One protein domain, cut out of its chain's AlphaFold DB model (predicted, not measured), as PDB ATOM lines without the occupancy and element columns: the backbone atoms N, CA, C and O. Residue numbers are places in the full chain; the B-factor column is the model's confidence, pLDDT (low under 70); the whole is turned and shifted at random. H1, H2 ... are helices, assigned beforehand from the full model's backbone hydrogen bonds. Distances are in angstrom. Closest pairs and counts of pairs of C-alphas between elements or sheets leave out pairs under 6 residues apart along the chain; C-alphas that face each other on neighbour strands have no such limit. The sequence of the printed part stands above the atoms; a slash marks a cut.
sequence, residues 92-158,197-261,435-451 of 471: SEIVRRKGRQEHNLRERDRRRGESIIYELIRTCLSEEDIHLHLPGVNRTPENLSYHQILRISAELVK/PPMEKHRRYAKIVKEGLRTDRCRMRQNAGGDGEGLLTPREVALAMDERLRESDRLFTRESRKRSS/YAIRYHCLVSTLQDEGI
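AT A GLANCE: This is residues 92 to 158, 197 to 261 and 435 to 451 of the 471 residues of an uncharacterized protein of Echinococcus granulosus (UniProt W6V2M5). Hairpin H4 and H5, short H6, and H3 with H2 cluster round residues 109 to 124 of long helix H1, mostly crossed. Residues 92 to 104 and 253 to 261 stick out. The printed part, 149 residues with six named helices in chain order, is all helix and loose: radius of gyration of the C-alphas 18.2 A, spans 64 by 46 by 29 A.

IN THESE COORDINATES: Find C-alpha 92 at (-9.092, -113.451, -19.938); H1 runs 48.5 A to residue 124. Next come H2, residues 127 to 133; H3, 146 to 158; H4, 198 to 222; H5, 234 to 261; H6, 436 to 448, ending at (-25.147, -117.726, 9.340).

HOW THE PARTS SIT: H6 touches H1 at residues 114 to 124 alone, closest C-alphas Tyr 439 and Ile 121, 6.6 A, a shallow tilt of 7 degrees. Every O i to N i+4 pair is within hydrogen-bond range in H1, H2 and H4; H3 and H6 have 8 of 9, H5 21 of 24.

THE WHOLE: Residues 159 to 196 and 262 to 434 are cut out, C-alpha gaps 18.3 A and 28.2 A. Links H2 to H3 and H4 to H5 are long. See pLDDT under 70 at 224 to 229, 253 to 261 and 435 to 451.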
ATOM      1  N   SER A  92      -8.621-114.380 -20.970       79.50
ATOM      2  CA  SER A  92      -9.092-113.451 -19.938       79.50
ATOM      3  C   SER A  92     -10.607-113.216 -19.990       79.50
ATOM      4  O   SER A  92     -11.254-113.114 -18.946       79.50
ATOM      5  N   GLU A  93     -11.201-113.197 -21.184       84.25
ATOM      6  CA  GLU A  93     -12.647-113.049 -21.361       84.25
ATOM      7  C   GLU A  93     -13.393-114.343 -21.002       84.25
ATOM      8  O   GLU A  93     -14.471-114.282 -20.409       84.25
ATOM      9  N   ILE A  94     -12.802-115.516 -21.254       82.69
ATOM     10  CA  ILE A  94     -13.349-116.809 -20.800       82.69
ATOM     11  C   ILE A  94     -13.383-116.870 -19.265       82.69
ATOM     12  O   ILE A  94     -14.420-117.199 -18.683       82.69
ATOM     13  N   VAL A  95     -12.287-116.491 -18.597       87.62
ATOM     14  CA  VAL A  95     -12.214-116.448 -17.125       87.62
ATOM     15  C   VAL A  95     -13.231-115.459 -16.553       87.62
ATOM     16  O   VAL A  95     -13.981-115.807 -15.638       87.62
ATOM     17  N   ARG A  96     -13.337-114.251 -17.127       86.88
ATOM     18  CA  ARG A  96     -14.345-113.265 -16.704       86.88
ATOM     19  C   ARG A  96     -15.775-113.777 -16.892       86.88
ATOM     20  O   ARG A  96     -16.608-113.547 -16.016       86.88
ATOM     21  N   ARG A  97     -16.082-114.467 -17.997       86.19
ATOM     22  CA  ARG A  97     -17.408-115.074 -18.230       86.19
ATOM     23  C   ARG A  97     -17.735-116.140 -17.194       86.19
ATOM     24  O   ARG A  97     -18.823-116.089 -16.626       86.19
ATOM     25  N   LYS A  98     -16.788-117.036 -16.897       87.69
ATOM     26  CA  LYS A  98     -16.960-118.070 -15.868       87.69
ATOM     27  C   LYS A  98     -17.219-117.453 -14.491       87.69
ATOM     28  O   LYS A  98     -18.154-117.866 -13.814       87.69
ATOM     29  N   GLY A  99     -16.472-116.409 -14.125       90.69
ATOM     30  CA  GLY A  99     -16.690-115.680 -12.871       90.69
ATOM     31  C   GLY A  99     -18.079-115.034 -12.781       90.69
ATOM     32  O   GLY A  99     -18.746-115.149 -11.756       90.69
ATOM     33  N   ARG A 100     -18.565-114.413 -13.869       90.69
ATOM     34  CA  ARG A 100     -19.935-113.862 -13.927       90.69
ATOM     35  C   ARG A 100     -20.998-114.951 -13.785       90.69
ATOM     36  O   ARG A 100     -21.974-114.760 -13.067       90.69
ATOM     37  N   GLN A 101     -20.811-116.086 -14.455       88.06
ATOM     38  CA  GLN A 101     -21.736-117.214 -14.373       88.06
ATOM     39  C   GLN A 101     -21.792-117.791 -12.954       88.06
ATOM     40  O   GLN A 101     -22.878-118.002 -12.426       88.06
ATOM     41  N   GLU A 102     -20.640-117.987 -12.315       88.56
ATOM     42  CA  GLU A 102     -20.568-118.480 -10.942       88.56
ATOM     43  C   GLU A 102     -21.218-117.507  -9.948       88.56
ATOM     44  O   GLU A 102     -21.995-117.929  -9.093       88.56
ATOM     45  N   HIS A 103     -20.972-116.203 -10.099       90.00
ATOM     46  CA  HIS A 103     -21.641-115.175  -9.303       90.00
ATOM     47  C   HIS A 103     -23.170-115.232  -9.462       90.00
ATOM     48  O   HIS A 103     -23.895-115.234  -8.470       90.00
ATOM     49  N   ASN A 104     -23.668-115.340 -10.697       89.50
ATOM     50  CA  ASN A 104     -25.106-115.429 -10.965       89.50
ATOM     51  C   ASN A 104     -25.736-116.694 -10.370       89.50
ATOM     52  O   ASN A 104     -26.863-116.637  -9.881       89.50
ATOM     53  N   LEU A 105     -25.018-117.821 -10.388       86.06
ATOM     54  CA  LEU A 105     -25.472-119.059  -9.752       86.06
ATOM     55  C   LEU A 105     -25.553-118.906  -8.232       86.06
ATOM     56  O   LEU A 105     -26.574-119.253  -7.650       86.06
ATOM     57  N   ARG A 106     -24.527-118.325  -7.596       88.25
ATOM     58  CA  ARG A 106     -24.549-118.055  -6.149       88.25
ATOM     59  C   ARG A 106     -25.698-117.127  -5.764       88.25
ATOM     60  O   ARG A 106     -26.379-117.390  -4.782       88.25
ATOM     61  N   GLU A 107     -25.948-116.080  -6.546       90.88
ATOM     62  CA  GLU A 107     -27.043-115.146  -6.274       90.88
ATOM     63  C   GLU A 107     -28.423-115.786  -6.494       90.88
ATOM     64  O   GLU A 107     -29.359-115.518  -5.741       90.88
ATOM     65  N   ARG A 108     -28.561-116.677  -7.484       88.56
ATOM     66  CA  ARG A 108     -29.784-117.472  -7.676       88.56
ATOM     67  C   ARG A 108     -30.019-118.423  -6.499       88.56
ATOM     68  O   ARG A 108     -31.139-118.461  -5.990       88.56
ATOM     69  N   ASP A 109     -28.979-119.134  -6.060       88.44
ATOM     70  CA  ASP A 109     -29.017-120.014  -4.883       88.44
ATOM     71  C   ASP A 109     -29.425-119.211  -3.632       88.44
ATOM     72  O   ASP A 109     -30.311-119.633  -2.888       88.44
ATOM     73  N   ARG A 110     -28.839-118.017  -3.434       91.88
ATOM     74  CA  ARG A 110     -29.135-117.116  -2.306       91.88
ATOM     75  C   ARG A 110     -30.605-116.693  -2.285       91.88
ATOM     76  O   ARG A 110     -31.284-116.916  -1.287       91.88
ATOM     77  N   ARG A 111     -31.125-116.161  -3.399       93.19
ATOM     78  CA  ARG A 111     -32.528-115.702  -3.510       93.19
ATOM     79  C   ARG A 111     -33.538-116.825  -3.317       93.19
ATOM     80  O   ARG A 111     -34.617-116.610  -2.761       93.19
ATOM     81  N   ARG A 112     -33.217-118.031  -3.795       93.44
ATOM     82  CA  ARG A 112     -34.088-119.188  -3.583       93.44
ATOM     83  C   ARG A 112     -34.086-119.617  -2.119       93.44
ATOM     84  O   ARG A 112     -35.164-119.848  -1.583       93.44
ATOM     85  N   GLY A 113     -32.916-119.658  -1.479       92.88
ATOM     86  CA  GLY A 113     -32.805-119.921  -0.043       92.88
ATOM     87  C   GLY A 113     -33.626-118.934   0.789       92.88
ATOM     88  O   GLY A 113     -34.417-119.362   1.624       92.88
ATOM     89  N   GLU A 114     -33.527-117.635   0.489       92.69
ATOM     90  CA  GLU A 114     -34.368-116.592   1.103       92.69
ATOM     91  C   GLU A 114     -35.858-116.883   0.940       92.69
ATOM     92  O   GLU A 114     -36.601-116.881   1.916       92.69
ATOM     93  N   SER A 115     -36.285-117.178  -0.288       93.88
ATOM     94  CA  SER A 115     -37.692-117.452  -0.587       93.88
ATOM     95  C   SER A 115     -38.214-118.653   0.206       93.88
ATOM     96  O   SER A 115     -39.309-118.587   0.752       93.88
ATOM     97  N   ILE A 116     -37.422-119.728   0.319       95.31
ATOM     98  CA  ILE A 116     -37.778-120.914   1.116       95.31
ATOM     99  C   ILE A 116     -37.933-120.542   2.591       95.31
ATOM    100  O   ILE A 116     -38.905-120.941   3.225       95.31
ATOM    101  N   ILE A 117     -36.997-119.765   3.138       94.25
ATOM    102  CA  ILE A 117     -37.048-119.371   4.548       94.25
ATOM    103  C   ILE A 117     -38.278-118.498   4.822       94.25
ATOM    104  O   ILE A 117     -38.926-118.685   5.845       94.25
ATOM    105  N   TYR A 118     -38.665-117.604   3.909       93.44
ATOM    106  CA  TYR A 118     -39.884-116.806   4.083       93.44
ATOM    107  C   TYR A 118     -41.157-117.632   4.042       93.44
ATOM    108  O   TYR A 118     -42.049-117.396   4.856       93.44
ATOM    109  N   GLU A 119     -41.232-118.618   3.151       95.19
ATOM    110  CA  GLU A 119     -42.342-119.569   3.161       95.19
ATOM    111  C   GLU A 119     -42.363-120.383   4.461       95.19
ATOM    112  O   GLU A 119     -43.429-120.587   5.033       95.19
ATOM    113  N   LEU A 120     -41.201-120.778   4.986       94.88
ATOM    114  CA  LEU A 120     -41.108-121.529   6.240       94.88
ATOM    115  C   LEU A 120     -41.523-120.687   7.455       94.88
ATOM    116  O   LEU A 120     -42.269-121.149   8.315       94.88
ATOM    117  N   ILE A 121     -41.107-119.421   7.508       93.69
ATOM    118  CA  ILE A 121     -41.580-118.474   8.524       93.69
ATOM    119  C   ILE A 121     -43.100-118.314   8.414       93.69
ATOM    120  O   ILE A 121     -43.793-118.384   9.427       93.69
ATOM    121  N   ARG A 122     -43.633-118.155   7.195       93.69
ATOM    122  CA  ARG A 122     -45.078-118.044   6.962       93.69
ATOM    123  C   ARG A 122     -45.834-119.260   7.496       93.69
ATOM    124  O   ARG A 122     -46.855-119.069   8.143       93.69
ATOM    125  N   THR A 123     -45.336-120.481   7.274       91.25
ATOM    126  CA  THR A 123     -45.997-121.709   7.762       91.25
ATOM    127  C   THR A 123     -46.053-121.820   9.280       91.25
ATOM    128  O   THR A 123     -46.875-122.565   9.804       91.25
ATOM    129  N   CYS A 124     -45.196-121.089   9.989       88.50
ATOM    130  CA  CYS A 124     -45.213-121.071  11.441       88.50
ATOM    131  C   CYS A 124     -46.238-120.071  12.002       88.50
ATOM    132  O   CYS A 124     -46.577-120.191  13.173       88.50
ATOM    133  N   LEU A 125     -46.673-119.062  11.226       91.00
ATOM    134  CA  LEU A 125     -47.516-117.967  11.735       91.00
ATOM    135  C   LEU A 125     -48.946-118.447  11.956       91.00
ATOM    136  O   LEU A 125     -49.587-118.935  11.023       91.00
ATOM    137  N   SER A 126     -49.449-118.262  13.174       90.69
ATOM    138  CA  SER A 126     -50.855-118.492  13.487       90.69
ATOM    139  C   SER A 126     -51.706-117.264  13.152       90.69
ATOM    140  O   SER A 126     -51.205-116.144  13.052       90.69
ATOM    141  N   GLU A 127     -53.015-117.461  12.984       90.06
ATOM    142  CA  GLU A 127     -53.959-116.349  12.806       90.06
ATOM    143  C   GLU A 127     -53.972-115.412  14.022       90.06
ATOM    144  O   GLU A 127     -54.103-114.200  13.866       90.06
ATOM    145  N   GLU A 128     -53.742-115.956  15.220       90.00
ATOM    146  CA  GLU A 128     -53.634-115.178  16.455       90.00
ATOM    147  C   GLU A 128     -52.425-114.234  16.421       90.00
ATOM    148  O   GLU A 128     -52.563-113.045  16.709       90.00
ATOM    149  N   ASP A 129     -51.261-114.716  15.966       90.25
ATOM    150  CA  ASP A 129     -50.067-113.873  15.803       90.25
ATOM    151  C   ASP A 129     -50.335-112.719  14.820       90.25
ATOM    152  O   ASP A 129     -49.857-111.595  14.999       90.25
ATOM    153  N   ILE A 130     -51.124-112.980  13.772       91.00
ATOM    154  CA  ILE A 130     -51.511-111.966  12.785       91.00
ATOM    155  C   ILE A 130     -52.426-110.928  13.425       91.00
ATOM    156  O   ILE A 130     -52.170-109.733  13.275       91.00
ATOM    157  N   HIS A 131     -53.467-111.352  14.138       89.62
ATOM    158  CA  HIS A 131     -54.409-110.434  14.777       89.62
ATOM    159  C   HIS A 131     -53.745-109.580  15.858       89.62
ATOM    160  O   HIS A 131     -54.007-108.376  15.931       89.62
ATOM    161  N   LEU A 132     -52.842-110.175  16.639       89.94
ATOM    162  CA  LEU A 132     -52.113-109.485  17.696       89.94
ATOM    163  C   LEU A 132     -51.189-108.395  17.137       89.94
ATOM    164  O   LEU A 132     -51.131-107.282  17.664       89.94
ATOM    165  N   HIS A 133     -50.467-108.695  16.055       88.50
ATOM    166  CA  HIS A 133     -49.424-107.807  15.532       88.50
ATOM    167  C   HIS A 133     -49.867-106.934  14.348       88.50
ATOM    168  O   HIS A 133     -49.182-105.961  14.007       88.50
ATOM    169  N   LEU A 134     -51.011-107.236  13.730       87.88
ATOM    170  CA  LEU A 134     -51.655-106.456  12.670       87.88
ATOM    171  C   LEU A 134     -53.160-106.288  12.971       87.88
ATOM    172  O   LEU A 134     -54.002-106.822  12.242       87.88
ATOM    173  N   PRO A 135     -53.527-105.522  14.016       82.94
ATOM    174  CA  PRO A 135     -54.922-105.369  14.414       82.94
ATOM    175  C   PRO A 135     -55.768-104.738  13.299       82.94
ATOM    176  O   PRO A 135     -55.330-103.820  12.600       82.94
ATOM    177  N   GLY A 136     -56.996-105.237  13.137       79.19
ATOM    178  CA  GLY A 136     -57.943-104.775  12.112       79.19
ATOM    179  C   GLY A 136     -57.720-105.372  10.718       79.19
ATOM    180  O   GLY A 136     -58.356-104.941   9.754       79.19
ATOM    181  N   VAL A 137     -56.828-106.356  10.592       79.06
ATOM    182  CA  VAL A 137     -56.526-107.035   9.332       79.06
ATOM    183  C   VAL A 137     -56.946-108.504   9.423       79.06
ATOM    184  O   VAL A 137     -56.215-109.327   9.958       79.06
ATOM    185  N   ASN A 138     -58.091-108.848   8.826       75.44
ATOM    186  CA  ASN A 138     -58.535-110.242   8.688       75.44
ATOM    187  C   ASN A 138     -57.799-110.896   7.509       75.44
ATOM    188  O   ASN A 138     -58.324-110.969   6.394       75.44
ATOM    189  N   ARG A 139     -56.539-111.287   7.714       80.75
ATOM    190  CA  ARG A 139     -55.724-111.965   6.696       80.75
ATOM    191  C   ARG A 139     -55.301-113.336   7.180       80.75
ATOM    192  O   ARG A 139     -54.885-113.493   8.317       80.75
ATOM    193  N   THR A 140     -55.312-114.284   6.255       87.00
ATOM    194  CA  THR A 140     -54.652-115.573   6.450       87.00
ATOM    195  C   THR A 140     -53.141-115.433   6.207       87.00
ATOM    196  O   THR A 140     -52.725-114.511   5.487       87.00
ATOM    197  N   PRO A 141     -52.301-116.337   6.748       86.38
ATOM    198  CA  PRO A 141     -50.850-116.317   6.540       86.38
ATOM    199  C   PRO A 141     -50.432-116.244   5.058       86.38
ATOM    200  O   PRO A 141     -49.454-115.575   4.710       86.38
ATOM    201  N   GLU A 142     -51.197-116.872   4.159       88.81
ATOM    202  CA  GLU A 142     -50.963-116.884   2.705       88.81
ATOM    203  C   GLU A 142     -51.083-115.497   2.070       88.81
ATOM    204  O   GLU A 142     -50.394-115.199   1.097       88.81
ATOM    205  N   ASN A 143     -51.930-114.637   2.638       90.12
ATOM    206  CA  ASN A 143     -52.234-113.309   2.109       90.12
ATOM    207  C   ASN A 143     -51.345-112.206   2.707       90.12
ATOM    208  O   ASN A 143     -51.542-111.012   2.444       90.12
ATOM    209  N   LEU A 144     -50.364-112.581   3.529       90.69
ATOM    210  CA  LEU A 144     -49.408-111.641   4.090       90.69
ATOM    211  C   LEU A 144     -48.329-111.280   3.074       90.69
ATOM    212  O   LEU A 144     -47.703-112.141   2.440       90.69
ATOM    213  N   SER A 145     -48.058-109.977   2.982       91.00
ATOM    214  CA  SER A 145     -46.890-109.502   2.261       91.00
ATOM    215  C   SER A 145     -45.620-109.931   2.988       91.00
ATOM    216  O   SER A 145     -45.586-110.106   4.206       91.00
ATOM    217  N   TYR A 146     -44.537-110.041   2.231       90.12
ATOM    218  CA  TYR A 146     -43.237-110.403   2.772       90.12
ATOM    219  C   TYR A 146     -42.787-109.485   3.933       90.12
ATOM    220  O   TYR A 146     -42.342-109.958   4.976       90.12
ATOM    221  N   HIS A 147     -43.001-108.172   3.805       90.44
ATOM    222  CA  HIS A 147     -42.700-107.213   4.872       90.44
ATOM    223  C   HIS A 147     -43.552-107.442   6.133       90.44
ATOM    224  O   HIS A 147     -43.067-107.265   7.248       90.44
ATOM    225  N   GLN A 148     -44.823-107.824   5.977       92.62
ATOM    226  CA  GLN A 148     -45.705-108.114   7.111       92.62
ATOM    227  C   GLN A 148     -45.248-109.351   7.878       92.62
ATOM    228  O   GLN A 148     -45.181-109.295   9.101       92.62
ATOM    229  N   ILE A 149     -44.868-110.413   7.165       91.94
ATOM    230  CA  ILE A 149     -44.324-111.640   7.762       91.94
ATOM    231  C   ILE A 149     -43.109-111.302   8.619       91.94
ATOM    232  O   ILE A 149     -43.095-111.612   9.805       91.94
ATOM    233  N   LEU A 150     -42.136-110.581   8.055       91.38
ATOM    234  CA  LEU A 150     -40.946-110.187   8.805       91.38
ATOM    235  C   LEU A 150     -41.254-109.303  10.009       91.38
ATOM    236  O   LEU A 150     -40.628-109.469  11.050       91.38
ATOM    237  N   ARG A 151     -42.197-108.363   9.877       91.44
ATOM    238  CA  ARG A 151     -42.593-107.490  10.985       91.44
ATOM    239  C   ARG A 151     -43.171-108.302  12.140       91.44
ATOM    240  O   ARG A 151     -42.740-108.096  13.266       91.44
ATOM    241  N   ILE A 152     -44.108-109.210  11.860       92.19
ATOM    242  CA  ILE A 152     -44.705-110.072  12.889       92.19
ATOM    243  C   ILE A 152     -43.615-110.940  13.521       92.19
ATOM    244  O   ILE A 152     -43.450-110.933  14.736       92.19
ATOM    245  N   SER A 153     -42.800-111.617  12.707       90.25
ATOM    246  CA  SER A 153     -41.725-112.478  13.213       90.25
ATOM    247  C   SER A 153     -40.699-111.725  14.058       90.25
ATOM    248  O   SER A 153     -40.221-112.267  15.049       90.25
ATOM    249  N   ALA A 154     -40.369-110.482  13.707       90.25
ATOM    250  CA  ALA A 154     -39.463-109.662  14.502       90.25
ATOM    251  C   ALA A 154     -40.042-109.334  15.886       90.25
ATOM    252  O   ALA A 154     -39.284-109.308  16.850       90.25
ATOM    253  N   GLU A 155     -41.354-109.105  15.998       89.44
ATOM    254  CA  GLU A 155     -42.005-108.902  17.297       89.44
ATOM    255  C   GLU A 155     -42.036-110.191  18.124       89.44
ATOM    256  O   GLU A 155     -41.691-110.153  19.302       89.44
ATOM    257  N   LEU A 156     -42.338-111.339  17.508       86.19
ATOM    258  CA  LEU A 156     -42.339-112.633  18.203       86.19
ATOM    259  C   LEU A 156     -40.964-112.978  18.795       86.19
ATOM    260  O   LEU A 156     -40.871-113.470  19.916       86.19
ATOM    261  N   VAL A 157     -39.882-112.658  18.079       86.12
ATOM    262  CA  VAL A 157     -38.509-112.929  18.535       86.12
ATOM    263  C   VAL A 157     -38.097-112.062  19.732       86.12
ATOM    264  O   VAL A 157     -37.236-112.477  20.507       86.12
ATOM    265  N   LYS A 158     -38.704-110.885  19.945       87.50
ATOM    266  CA  LYS A 158     -38.351-110.025  21.094       87.50
ATOM    267  C   LYS A 158     -38.670-110.665  22.441       87.50
ATOM    268  O   LYS A 158     -38.023-110.324  23.426       87.50
ATOM    269  N   PRO A 197     -33.958-127.960  27.284       81.69
ATOM    270  CA  PRO A 197     -33.607-126.554  27.215       81.69
ATOM    271  C   PRO A 197     -34.094-125.949  25.892       81.69
ATOM    272  O   PRO A 197     -33.816-126.531  24.838       81.69
ATOM    273  N   PRO A 198     -34.742-124.774  25.900       83.25
ATOM    274  CA  PRO A 198     -35.190-124.131  24.666       83.25
ATOM    275  C   PRO A 198     -34.066-123.940  23.629       83.25
ATOM    276  O   PRO A 198     -34.269-124.185  22.441       83.25
ATOM    277  N   MET A 199     -32.828-123.668  24.064       84.19
ATOM    278  CA  MET A 199     -31.653-123.609  23.174       84.19
ATOM    279  C   MET A 199     -31.340-124.915  22.431       84.19
ATOM    280  O   MET A 199     -30.858-124.879  21.297       84.19
ATOM    281  N   GLU A 200     -31.621-126.072  23.026       85.19
ATOM    282  CA  GLU A 200     -31.429-127.354  22.341       85.19
ATOM    283  C   GLU A 200     -32.477-127.538  21.233       85.19
ATOM    284  O   GLU A 200     -32.160-128.022  20.142       85.19
ATOM    285  N   LYS A 201     -33.708-127.061  21.462       84.06
ATOM    286  CA  LYS A 201     -34.763-127.019  20.442       84.06
ATOM    287  C   LYS A 201     -34.357-126.114  19.270       84.06
ATOM    288  O   LYS A 201     -34.378-126.575  18.126       84.06
ATOM    289  N   HIS A 202     -33.852-124.906  19.546       84.88
ATOM    290  CA  HIS A 202     -33.272-124.007  18.528       84.88
ATOM    291  C   HIS A 202     -32.178-124.679  17.700       84.88
ATOM    292  O   HIS A 202     -32.167-124.592  16.469       84.88
ATOM    293  N   ARG A 203     -31.255-125.383  18.362       88.94
ATOM    294  CA  ARG A 203     -30.134-126.056  17.698       88.94
ATOM    295  C   ARG A 203     -30.606-127.146  16.735       88.94
ATOM    296  O   ARG A 203     -30.079-127.250  15.623       88.94
ATOM    297  N   ARG A 204     -31.598-127.950  17.132       89.44
ATOM    298  CA  ARG A 204     -32.162-128.996  16.261       89.44
ATOM    299  C   ARG A 204     -32.882-128.405  15.059       89.44
ATOM    300  O   ARG A 204     -32.661-128.867  13.939       89.44
ATOM    301  N   TYR A 205     -33.674-127.363  15.269       90.12
ATOM    302  CA  TYR A 205     -34.330-126.661  14.172       90.12
ATOM    303  C   TYR A 205     -33.321-126.091  13.178       90.12
ATOM    304  O   TYR A 205     -33.476-126.291  11.975       90.12
ATOM    305  N   ALA A 206     -32.223-125.505  13.664       91.06
ATOM    306  CA  ALA A 206     -31.207-124.909  12.798       91.06
ATOM    307  C   ALA A 206     -30.580-125.975  11.904       91.06
ATOM    308  O   ALA A 206     -30.351-125.754  10.715       91.06
ATOM    309  N   LYS A 207     -30.342-127.161  12.471       93.44
ATOM    310  CA  LYS A 207     -29.836-128.315  11.732       93.44
ATOM    311  C   LYS A 207     -30.813-128.761  10.641       93.44
ATOM    312  O   LYS A 207     -30.391-128.908   9.496       93.44
ATOM    313  N   ILE A 208     -32.098-128.918  10.964       94.06
ATOM    314  CA  ILE A 208     -33.138-129.299   9.990       94.06
ATOM    315  C   ILE A 208     -33.205-128.276   8.853       94.06
ATOM    316  O   ILE A 208     -33.249-128.659   7.680       94.06
ATOM    317  N   VAL A 209     -33.147-126.986   9.194       94.31
ATOM    318  CA  VAL A 209     -33.208-125.895   8.222       94.31
ATOM    319  C   VAL A 209     -31.996-125.910   7.289       94.31
ATOM    320  O   VAL A 209     -32.153-125.967   6.067       94.31
ATOM    321  N   LYS A 210     -30.784-125.948   7.856       93.94
ATOM    322  CA  LYS A 210     -29.523-126.008   7.094       93.94
ATOM    323  C   LYS A 210     -29.470-127.235   6.178       93.94
ATOM    324  O   LYS A 210     -29.074-127.130   5.018       93.94
ATOM    325  N   GLU A 211     -29.906-128.399   6.660       95.19
ATOM    326  CA  GLU A 211     -29.979-129.622   5.852       95.19
ATOM    327  C   GLU A 211     -30.996-129.522   4.709       95.19
ATOM    328  O   GLU A 211     -30.702-129.956   3.591       95.19
ATOM    329  N   GLY A 212     -32.177-128.948   4.964       94.06
ATOM    330  CA  GLY A 212     -33.204-128.744   3.941       94.06
ATOM    331  C   GLY A 212     -32.713-127.840   2.810       94.06
ATOM    332  O   GLY A 212     -32.765-128.232   1.643       94.06
ATOM    333  N   LEU A 213     -32.122-126.691   3.154       93.81
ATOM    334  CA  LEU A 213     -31.548-125.754   2.179       93.81
ATOM    335  C   LEU A 213     -30.384-126.368   1.395       93.81
ATOM    336  O   LEU A 213     -30.284-126.192   0.180       93.81
ATOM    337  N   ARG A 214     -29.513-127.132   2.064       93.19
ATOM    338  CA  ARG A 214     -28.429-127.862   1.394       93.19
ATOM    339  C   ARG A 214     -28.976-128.888   0.399       93.19
ATOM    340  O   ARG A 214     -28.440-129.006  -0.703       93.19
ATOM    341  N   THR A 215     -30.021-129.619   0.775       92.56
ATOM    342  CA  THR A 215     -30.646-130.644  -0.075       92.56
ATOM    343  C   THR A 215     -31.294-130.017  -1.306       92.56
ATOM    344  O   THR A 215     -31.070-130.494  -2.419       92.56
ATOM    345  N   ASP A 216     -32.025-128.914  -1.131       92.12
ATOM    346  CA  ASP A 216     -32.605-128.151  -2.240       92.12
ATOM    347  C   ASP A 216     -31.519-127.614  -3.190       92.12
ATOM    348  O   ASP A 216     -31.590-127.836  -4.400       92.12
ATOM    349  N   ARG A 217     -30.441-127.030  -2.648       90.06
ATOM    350  CA  ARG A 217     -29.289-126.557  -3.438       90.06
ATOM    351  C   ARG A 217     -28.644-127.686  -4.252       90.06
ATOM    352  O   ARG A 217     -28.270-127.483  -5.407       90.06
ATOM    353  N   CYS A 218     -28.517-128.886  -3.684       88.50
ATOM    354  CA  CYS A 218     -28.017-130.055  -4.411       88.50
ATOM    355  C   CYS A 218     -28.953-130.459  -5.563       88.50
ATOM    356  O   CYS A 218     -28.467-130.683  -6.673       88.50
ATOM    357  N   ARG A 219     -30.272-130.498  -5.330       86.44
ATOM    358  CA  ARG A 219     -31.273-130.808  -6.369       86.44
ATOM    359  C   ARG A 219     -31.242-129.789  -7.504       86.44
ATOM    360  O   ARG A 219     -31.213-130.167  -8.671       86.44
ATOM    361  N   MET A 220     -31.145-128.501  -7.175       85.25
ATOM    362  CA  MET A 220     -30.985-127.443  -8.175       85.25
ATOM    363  C   MET A 220     -29.776-127.662  -9.079       85.25
ATOM    364  O   MET A 220     -29.875-127.485 -10.288       85.25
ATOM    365  N   ARG A 221     -28.631-128.041  -8.502       83.12
ATOM    366  CA  ARG A 221     -27.394-128.264  -9.263       83.12
ATOM    367  C   ARG A 221     -27.467-129.503 -10.145       83.12
ATOM    368  O   ARG A 221     -26.906-129.486 -11.234       83.12
ATOM    369  N   GLN A 222     -28.158-130.548  -9.695       80.88
ATOM    370  CA  GLN A 222     -28.408-131.749 -10.496       80.88
ATOM    371  C   GLN A 222     -29.327-131.448 -11.688       80.88
ATOM    372  O   GLN A 222     -29.074-131.936 -12.785       80.88
ATOM    373  N   ASN A 223     -30.311-130.566 -11.500       73.69
ATOM    374  CA  ASN A 223     -31.277-130.184 -12.534       73.69
ATOM    375  C   ASN A 223     -30.845-128.959 -13.365       73.69
ATOM    376  O   ASN A 223     -31.573-128.534 -14.254       73.69
ATOM    377  N   ALA A 224     -29.659-128.389 -13.115       64.25
ATOM    378  CA  ALA A 224     -29.173-127.175 -13.782       64.25
ATOM    379  C   ALA A 224     -28.903-127.349 -15.291       64.25
ATOM    380  O   ALA A 224     -28.709-126.355 -15.989       64.25
ATOM    381  N   GLY A 225     -28.864-128.593 -15.781       59.59
ATOM    382  CA  GLY A 225     -28.750-128.929 -17.204       59.59
ATOM    383  C   GLY A 225     -30.081-129.216 -17.907       59.59
ATOM    384  O   GLY A 225     -30.050-129.513 -19.097       59.59
ATOM    385  N   GLY A 226     -31.211-129.156 -17.194       60.28
ATOM    386  CA  GLY A 226     -32.551-129.410 -17.726       60.28
ATOM    387  C   GLY A 226     -33.499-128.220 -17.558       60.28
ATOM    388  O   GLY A 226     -33.157-127.182 -16.993       60.28
ATOM    389  N   ASP A 227     -34.719-128.413 -18.032       59.78
ATOM    390  CA  ASP A 227     -35.854-127.492 -18.182       59.78
ATOM    391  C   ASP A 227     -36.340-126.887 -16.849       59.78
ATOM    392  O   ASP A 227     -37.168-125.980 -16.815       59.78
ATOM    393  N   GLY A 228     -35.839-127.409 -15.727       61.97
ATOM    394  CA  GLY A 228     -36.360-127.137 -14.393       61.97
ATOM    395  C   GLY A 228     -37.601-127.958 -14.036       61.97
ATOM    396  O   GLY A 228     -38.140-127.763 -12.948       61.97
ATOM    397  N   GLU A 229     -38.039-128.886 -14.895       66.38
ATOM    398  CA  GLU A 229     -39.102-129.837 -14.560       66.38
ATOM    399  C   GLU A 229     -38.726-130.670 -13.321       66.38
ATOM    400  O   GLU A 229     -37.593-131.130 -13.165       66.38
ATOM    401  N   GLY A 230     -39.674-130.816 -12.391       70.12
ATOM    402  CA  GLY A 230     -39.492-131.579 -11.150       70.12
ATOM    403  C   GLY A 230     -38.774-130.843 -10.010       70.12
ATOM    404  O   GLY A 230     -38.552-131.430  -8.948       70.12
ATOM    405  N   LEU A 231     -38.413-129.564 -10.174       83.88
ATOM    406  CA  LEU A 231     -37.957-128.741  -9.051       83.88
ATOM    407  C   LEU A 231     -39.146-128.287  -8.207       83.88
ATOM    408  O   LEU A 231     -40.013-127.560  -8.679       83.88
ATOM    409  N   LEU A 232     -39.117-128.657  -6.928       90.25
ATOM    410  CA  LEU A 232     -40.086-128.180  -5.950       90.25
ATOM    411  C   LEU A 232     -40.099-126.648  -5.896       90.25
ATOM    412  O   LEU A 232     -39.068-125.976  -6.036       90.25
ATOM    413  N   THR A 233     -41.267-126.085  -5.654       92.44
ATOM    414  CA  THR A 233     -41.436-124.672  -5.331       92.44
ATOM    415  C   THR A 233     -40.850-124.369  -3.946       92.44
ATOM    416  O   THR A 233     -40.774-125.258  -3.093       92.44
ATOM    417  N   PRO A 234     -40.460-123.110  -3.661       94.06
ATOM    418  CA  PRO A 234     -40.004-122.725  -2.326       94.06
ATOM    419  C   PRO A 234     -40.982-123.108  -1.208       94.06
ATOM    420  O   PRO A 234     -40.555-123.537  -0.140       94.06
ATOM    421  N   ARG A 235     -42.290-123.018  -1.484       94.19
ATOM    422  CA  ARG A 235     -43.351-123.378  -0.541       94.19
ATOM    423  C   ARG A 235     -43.402-124.876  -0.261       94.19
ATOM    424  O   ARG A 235     -43.527-125.263   0.891       94.19
ATOM    425  N   GLU A 236     -43.272-125.722  -1.280       95.12
ATOM    426  CA  GLU A 236     -43.232-127.180  -1.085       95.12
ATOM    427  C   GLU A 236     -42.008-127.610  -0.275       95.12
ATOM    428  O   GLU A 236     -42.116-128.458   0.610       95.12
ATOM    429  N   VAL A 237     -40.850-126.991  -0.529       95.12
ATOM    430  CA  VAL A 237     -39.639-127.237   0.267       95.12
ATOM    431  C   VAL A 237     -39.855-126.800   1.716       95.12
ATOM    432  O   VAL A 237     -39.550-127.566   2.629       95.12
ATOM    433  N   ALA A 238     -40.424-125.613   1.936       95.69
ATOM    434  CA  ALA A 238     -40.741-125.113   3.269       95.69
ATOM    435  C   ALA A 238     -41.719-126.029   4.019       95.69
ATOM    436  O   ALA A 238     -41.451-126.381   5.161       95.69
ATOM    437  N   LEU A 239     -42.794-126.490   3.375       95.38
ATOM    438  CA  LEU A 239     -43.758-127.417   3.980       95.38
ATOM    439  C   LEU A 239     -43.109-128.751   4.374       95.38
ATOM    440  O   LEU A 239     -43.355-129.261   5.464       95.38
ATOM    441  N   ALA A 240     -42.233-129.297   3.525       94.75
ATOM    442  CA  ALA A 240     -41.486-130.509   3.858       94.75
ATOM    443  C   ALA A 240     -40.533-130.294   5.049       94.75
ATOM    444  O   ALA A 240     -40.329-131.196   5.863       94.75
ATOM    445  N   MET A 241     -39.938-129.103   5.163       95.31
ATOM    446  CA  MET A 241     -39.103-128.739   6.309       95.31
ATOM    447  C   MET A 241     -39.938-128.557   7.579       95.31
ATOM    448  O   MET A 241     -39.539-129.071   8.621       95.31
ATOM    449  N   ASP A 242     -41.090-127.893   7.500       94.38
ATOM    450  CA  ASP A 242     -42.004-127.718   8.630       94.38
ATOM    451  C   ASP A 242     -42.498-129.064   9.174       94.38
ATOM    452  O   ASP A 242     -42.482-129.278  10.386       94.38
ATOM    453  N   GLU A 243     -42.824-130.026   8.308       94.38
ATOM    454  CA  GLU A 243     -43.206-131.365   8.773       94.38
ATOM    455  C   GLU A 243     -42.066-132.044   9.552       94.38
ATOM    456  O   GLU A 243     -42.300-132.612  10.618       94.38
ATOM    457  N   ARG A 244     -40.808-131.893   9.109       93.56
ATOM    458  CA  ARG A 244     -39.640-132.378   9.871       93.56
ATOM    459  C   ARG A 244     -39.471-131.654  11.209       93.56
ATOM    460  O   ARG A 244     -39.076-132.279  12.194       93.56
ATOM    461  N   LEU A 245     -39.749-130.348  11.270       91.88
ATOM    462  CA  LEU A 245     -39.726-129.589  12.529       91.88
ATOM    463  C   LEU A 245     -40.807-130.105  13.494       91.88
ATOM    464  O   LEU A 245     -40.518-130.341  14.668       91.88
ATOM    465  N   ARG A 246     -42.026-130.355  12.999       90.31
ATOM    466  CA  ARG A 246     -43.130-130.940  13.785       90.31
ATOM    467  C   ARG A 246     -42.812-132.350  14.261       90.31
ATOM    468  O   ARG A 246     -43.106-132.687  15.406       90.31
ATOM    469  N   GLU A 247     -42.190-133.171  13.425       90.06
ATOM    470  CA  GLU A 247     -41.736-134.501  13.827       90.06
ATOM    471  C   GLU A 247     -40.694-134.417  14.953       90.06
ATOM    472  O   GLU A 247     -40.810-135.131  15.953       90.06
ATOM    473  N   SER A 248     -39.744-133.481  14.863       87.81
ATOM    474  CA  SER A 248     -38.789-133.219  15.946       87.81
ATOM    475  C   SER A 248     -39.484-132.817  17.254       87.81
ATOM    476  O   SER A 248     -39.050-133.243  18.324       87.81
ATOM    477  N   ASP A 249     -40.578-132.057  17.194       85.06
ATOM    478  CA  ASP A 249     -41.357-131.686  18.387       85.06
ATOM    479  C   ASP A 249     -42.102-132.861  19.014       85.06
ATOM    480  O   ASP A 249     -42.169-133.000  20.240       85.06
ATOM    481  N   ARG A 250     -42.625-133.763  18.181       84.38
ATOM    482  CA  ARG A 250     -43.230-135.015  18.657       84.38
ATOM    483  C   ARG A 250     -42.203-135.904  19.358       84.38
ATOM    484  O   ARG A 250     -42.543-136.605  20.310       84.38
ATOM    485  N   LEU A 251     -40.943-135.878  18.923       77.62
ATOM    486  CA  LEU A 251     -39.872-136.598  19.614       77.62
ATOM    487  C   LEU A 251     -39.594-135.999  20.992       77.62
ATOM    488  O   LEU A 251     -39.449-136.759  21.944       77.62
ATOM    489  N   PHE A 252     -39.608-134.673  21.127       70.94
ATOM    490  CA  PHE A 252     -39.438-134.017  22.424       70.94
ATOM    491  C   PHE A 252     -40.531-134.399  23.427       70.94
ATOM    492  O   PHE A 252     -40.229-134.725  24.569       70.94
ATOM    493  N   THR A 253     -41.787-134.466  22.989       66.81
ATOM    494  CA  THR A 253     -42.907-134.868  23.859       66.81
ATOM    495  C   THR A 253     -42.918-136.371  24.177       66.81
ATOM    496  O   THR A 253     -43.292-136.775  25.282       66.81
ATOM    497  N   ARG A 254     -42.483-137.231  23.244       60.69
ATOM    498  CA  ARG A 254     -42.459-138.695  23.434       60.69
ATOM    499  C   ARG A 254     -41.235-139.191  24.204       60.69
ATOM    500  O   ARG A 254     -41.352-140.163  24.952       60.69
ATOM    501  N   GLU A 255     -40.075-138.566  24.027       57.19
ATOM    502  CA  GLU A 255     -38.840-138.934  24.730       57.19
ATOM    503  C   GLU A 255     -38.962-138.664  26.236       57.19
ATOM    504  O   GLU A 255     -38.553-139.509  27.037       57.19
ATOM    505  N   SER A 256     -39.657-137.588  26.623       53.84
ATOM    506  CA  SER A 256     -40.000-137.318  28.023       53.84
ATOM    507  C   SER A 256     -40.892-138.402  28.640       53.84
ATOM    508  O   SER A 256     -40.677-138.763  29.791       53.84
ATOM    509  N   ARG A 257     -41.825-138.995  27.873       53.94
ATOM    510  CA  ARG A 257     -42.725-140.069  28.356       53.94
ATOM    511  C   ARG A 257     -42.086-141.458  28.406       53.94
ATOM    512  O   ARG A 257     -42.413-142.261  29.274       53.94
ATOM    513  N   LYS A 258     -41.200-141.796  27.463       53.81
ATOM    514  CA  LYS A 258     -40.568-143.130  27.437       53.81
ATOM    515  C   LYS A 258     -39.533-143.303  28.545       53.81
ATOM    516  O   LYS A 258     -39.433-144.389  29.108       53.81
ATOM    517  N   ARG A 259     -38.790-142.244  28.885       51.41
ATOM    518  CA  ARG A 259     -37.820-142.301  29.989       51.41
ATOM    519  C   ARG A 259     -38.500-142.400  31.354       51.41
ATOM    520  O   ARG A 259     -37.989-143.119  32.196       51.41
ATOM    521  N   SER A 260     -39.670-141.784  31.541       49.78
ATOM    522  CA  SER A 260     -40.467-141.943  32.768       49.78
ATOM    523  C   SER A 260     -41.186-143.298  32.862       49.78
ATOM    524  O   SER A 260     -41.546-143.726  33.948       49.78
ATOM    525  N   SER A 261     -41.414-143.995  31.744       48.56
ATOM    526  CA  SER A 261     -42.085-145.306  31.738       48.56
ATOM    527  C   SER A 261     -41.141-146.475  32.039       48.56
ATOM    528  O   SER A 261     -41.585-147.486  32.575       48.56
ATOM    529  N   TYR A 435     -44.041-121.924  18.321       51.28
ATOM    530  CA  TYR A 435     -43.592-121.231  17.133       51.28
ATOM    531  C   TYR A 435     -42.531-120.151  17.418       51.28
ATOM    532  O   TYR A 435     -41.639-120.020  16.584       51.28
ATOM    533  N   ALA A 436     -42.511-119.480  18.584       49.97
ATOM    534  CA  ALA A 436     -41.493-118.467  18.955       49.97
ATOM    535  C   ALA A 436     -40.054-118.984  18.741       49.97
ATOM    536  O   ALA A 436     -39.264-118.424  17.970       49.97
ATOM    537  N   ILE A 437     -39.812-120.191  19.257       53.56
ATOM    538  CA  ILE A 437     -38.538-120.902  19.145       53.56
ATOM    539  C   ILE A 437     -38.185-121.247  17.682       53.56
ATOM    540  O   ILE A 437     -37.023-121.241  17.276       53.56
ATOM    541  N   ARG A 438     -39.181-121.538  16.837       62.88
ATOM    542  CA  ARG A 438     -38.942-121.795  15.405       62.88
ATOM    543  C   ARG A 438     -38.461-120.530  14.695       62.88
ATOM    544  O   ARG A 438     -37.594-120.626  13.829       62.88
ATOM    545  N   TYR A 439     -38.955-119.354  15.076       57.84
ATOM    546  CA  TYR A 439     -38.626-118.095  14.402       57.84
ATOM    547  C   TYR A 439     -37.213-117.607  14.649       57.84
ATOM    548  O   TYR A 439     -36.524-117.279  13.684       57.84
ATOM    549  N   HIS A 440     -36.757-117.566  15.901       59.78
ATOM    550  CA  HIS A 440     -35.403-117.089  16.200       59.78
ATOM    551  C   HIS A 440     -34.357-117.950  15.475       59.78
ATOM    552  O   HIS A 440     -33.449-117.429  14.833       59.78
ATOM    553  N   CYS A 441     -34.566-119.266  15.440       58.69
ATOM    554  CA  CYS A 441     -33.742-120.186  14.672       58.69
ATOM    555  C   CYS A 441     -33.705-119.877  13.156       58.69
ATOM    556  O   CYS A 441     -32.638-119.890  12.528       58.69
ATOM    557  N   LEU A 442     -34.859-119.566  12.557       64.00
ATOM    558  CA  LEU A 442     -34.965-119.194  11.141       64.00
ATOM    559  C   LEU A 442     -34.282-117.853  10.843       64.00
ATOM    560  O   LEU A 442     -33.641-117.693   9.804       64.00
ATOM    561  N   VAL A 443     -34.351-116.905  11.777       59.53
ATOM    562  CA  VAL A 443     -33.682-115.604  11.658       59.53
ATOM    563  C   VAL A 443     -32.162-115.738  11.832       59.53
ATOM    564  O   VAL A 443     -31.408-115.152  11.057       59.53
ATOM    565  N   SER A 444     -31.680-116.557  12.770       57.72
ATOM    566  CA  SER A 444     -30.240-116.809  12.945       57.72
ATOM    567  C   SER A 444     -29.633-117.599  11.780       57.72
ATOM    568  O   SER A 444     -28.499-117.344  11.381       57.72
ATOM    569  N   THR A 445     -30.378-118.530  11.173       57.34
ATOM    570  CA  THR A 445     -29.902-119.269   9.984       57.34
ATOM    571  C   THR A 445     -29.759-118.382   8.744       57.34
ATOM    572  O   THR A 445     -28.850-118.613   7.945       57.34
ATOM    573  N   LEU A 446     -30.576-117.328   8.609       57.31
ATOM    574  CA  LEU A 446     -30.396-116.290   7.581       57.31
ATOM    575  C   LEU A 446     -29.085-115.504   7.758       57.31
ATOM    576  O   LEU A 446     -28.449-115.135   6.767       57.31
ATOM    577  N   GLN A 447     -28.664-115.269   9.003       56.91
ATOM    578  CA  GLN A 447     -27.405-114.584   9.305       56.91
ATOM    579  C   GLN A 447     -26.190-115.489   9.041       56.91
ATOM    580  O   GLN A 447     -25.250-115.066   8.369       56.91
ATOM    581  N   ASP A 448     -26.240-116.750   9.485       53.06
ATOM    582  CA  ASP A 448     -25.147-117.726   9.340       53.06
ATOM    583  C   ASP A 448     -24.818-118.086   7.881       53.06
ATOM    584  O   ASP A 448     -23.656-118.287   7.534       53.06
ATOM    585  N   GLU A 449     -25.823-118.185   7.005       56.44
ATOM    586  CA  GLU A 449     -25.601-118.494   5.582       56.44
ATOM    587  C   GLU A 449     -25.125-117.265   4.775       56.44
ATOM    588  O   GLU A 449     -25.008-117.336   3.548       56.44
ATOM    589  N   GLY A 450     -24.860-116.125   5.431       49.38
ATOM    590  CA  GLY A 450     -24.497-114.870   4.762       49.38
ATOM    591  C   GLY A 450     -25.614-114.346   3.855       49.38
ATOM    592  O   GLY A 450     -25.353-113.639   2.877       49.38
ATOM    593  N   ILE A 451     -26.860-114.738   4.139       52.09
ATOM    594  CA  ILE A 451     -28.021-114.427   3.308       52.09
ATOM    595  C   ILE A 451     -28.503-112.996   3.585       52.09
ATOM    596  O   ILE A 451     -28.889-112.298   2.646       52.09
TER     597      ILE A 451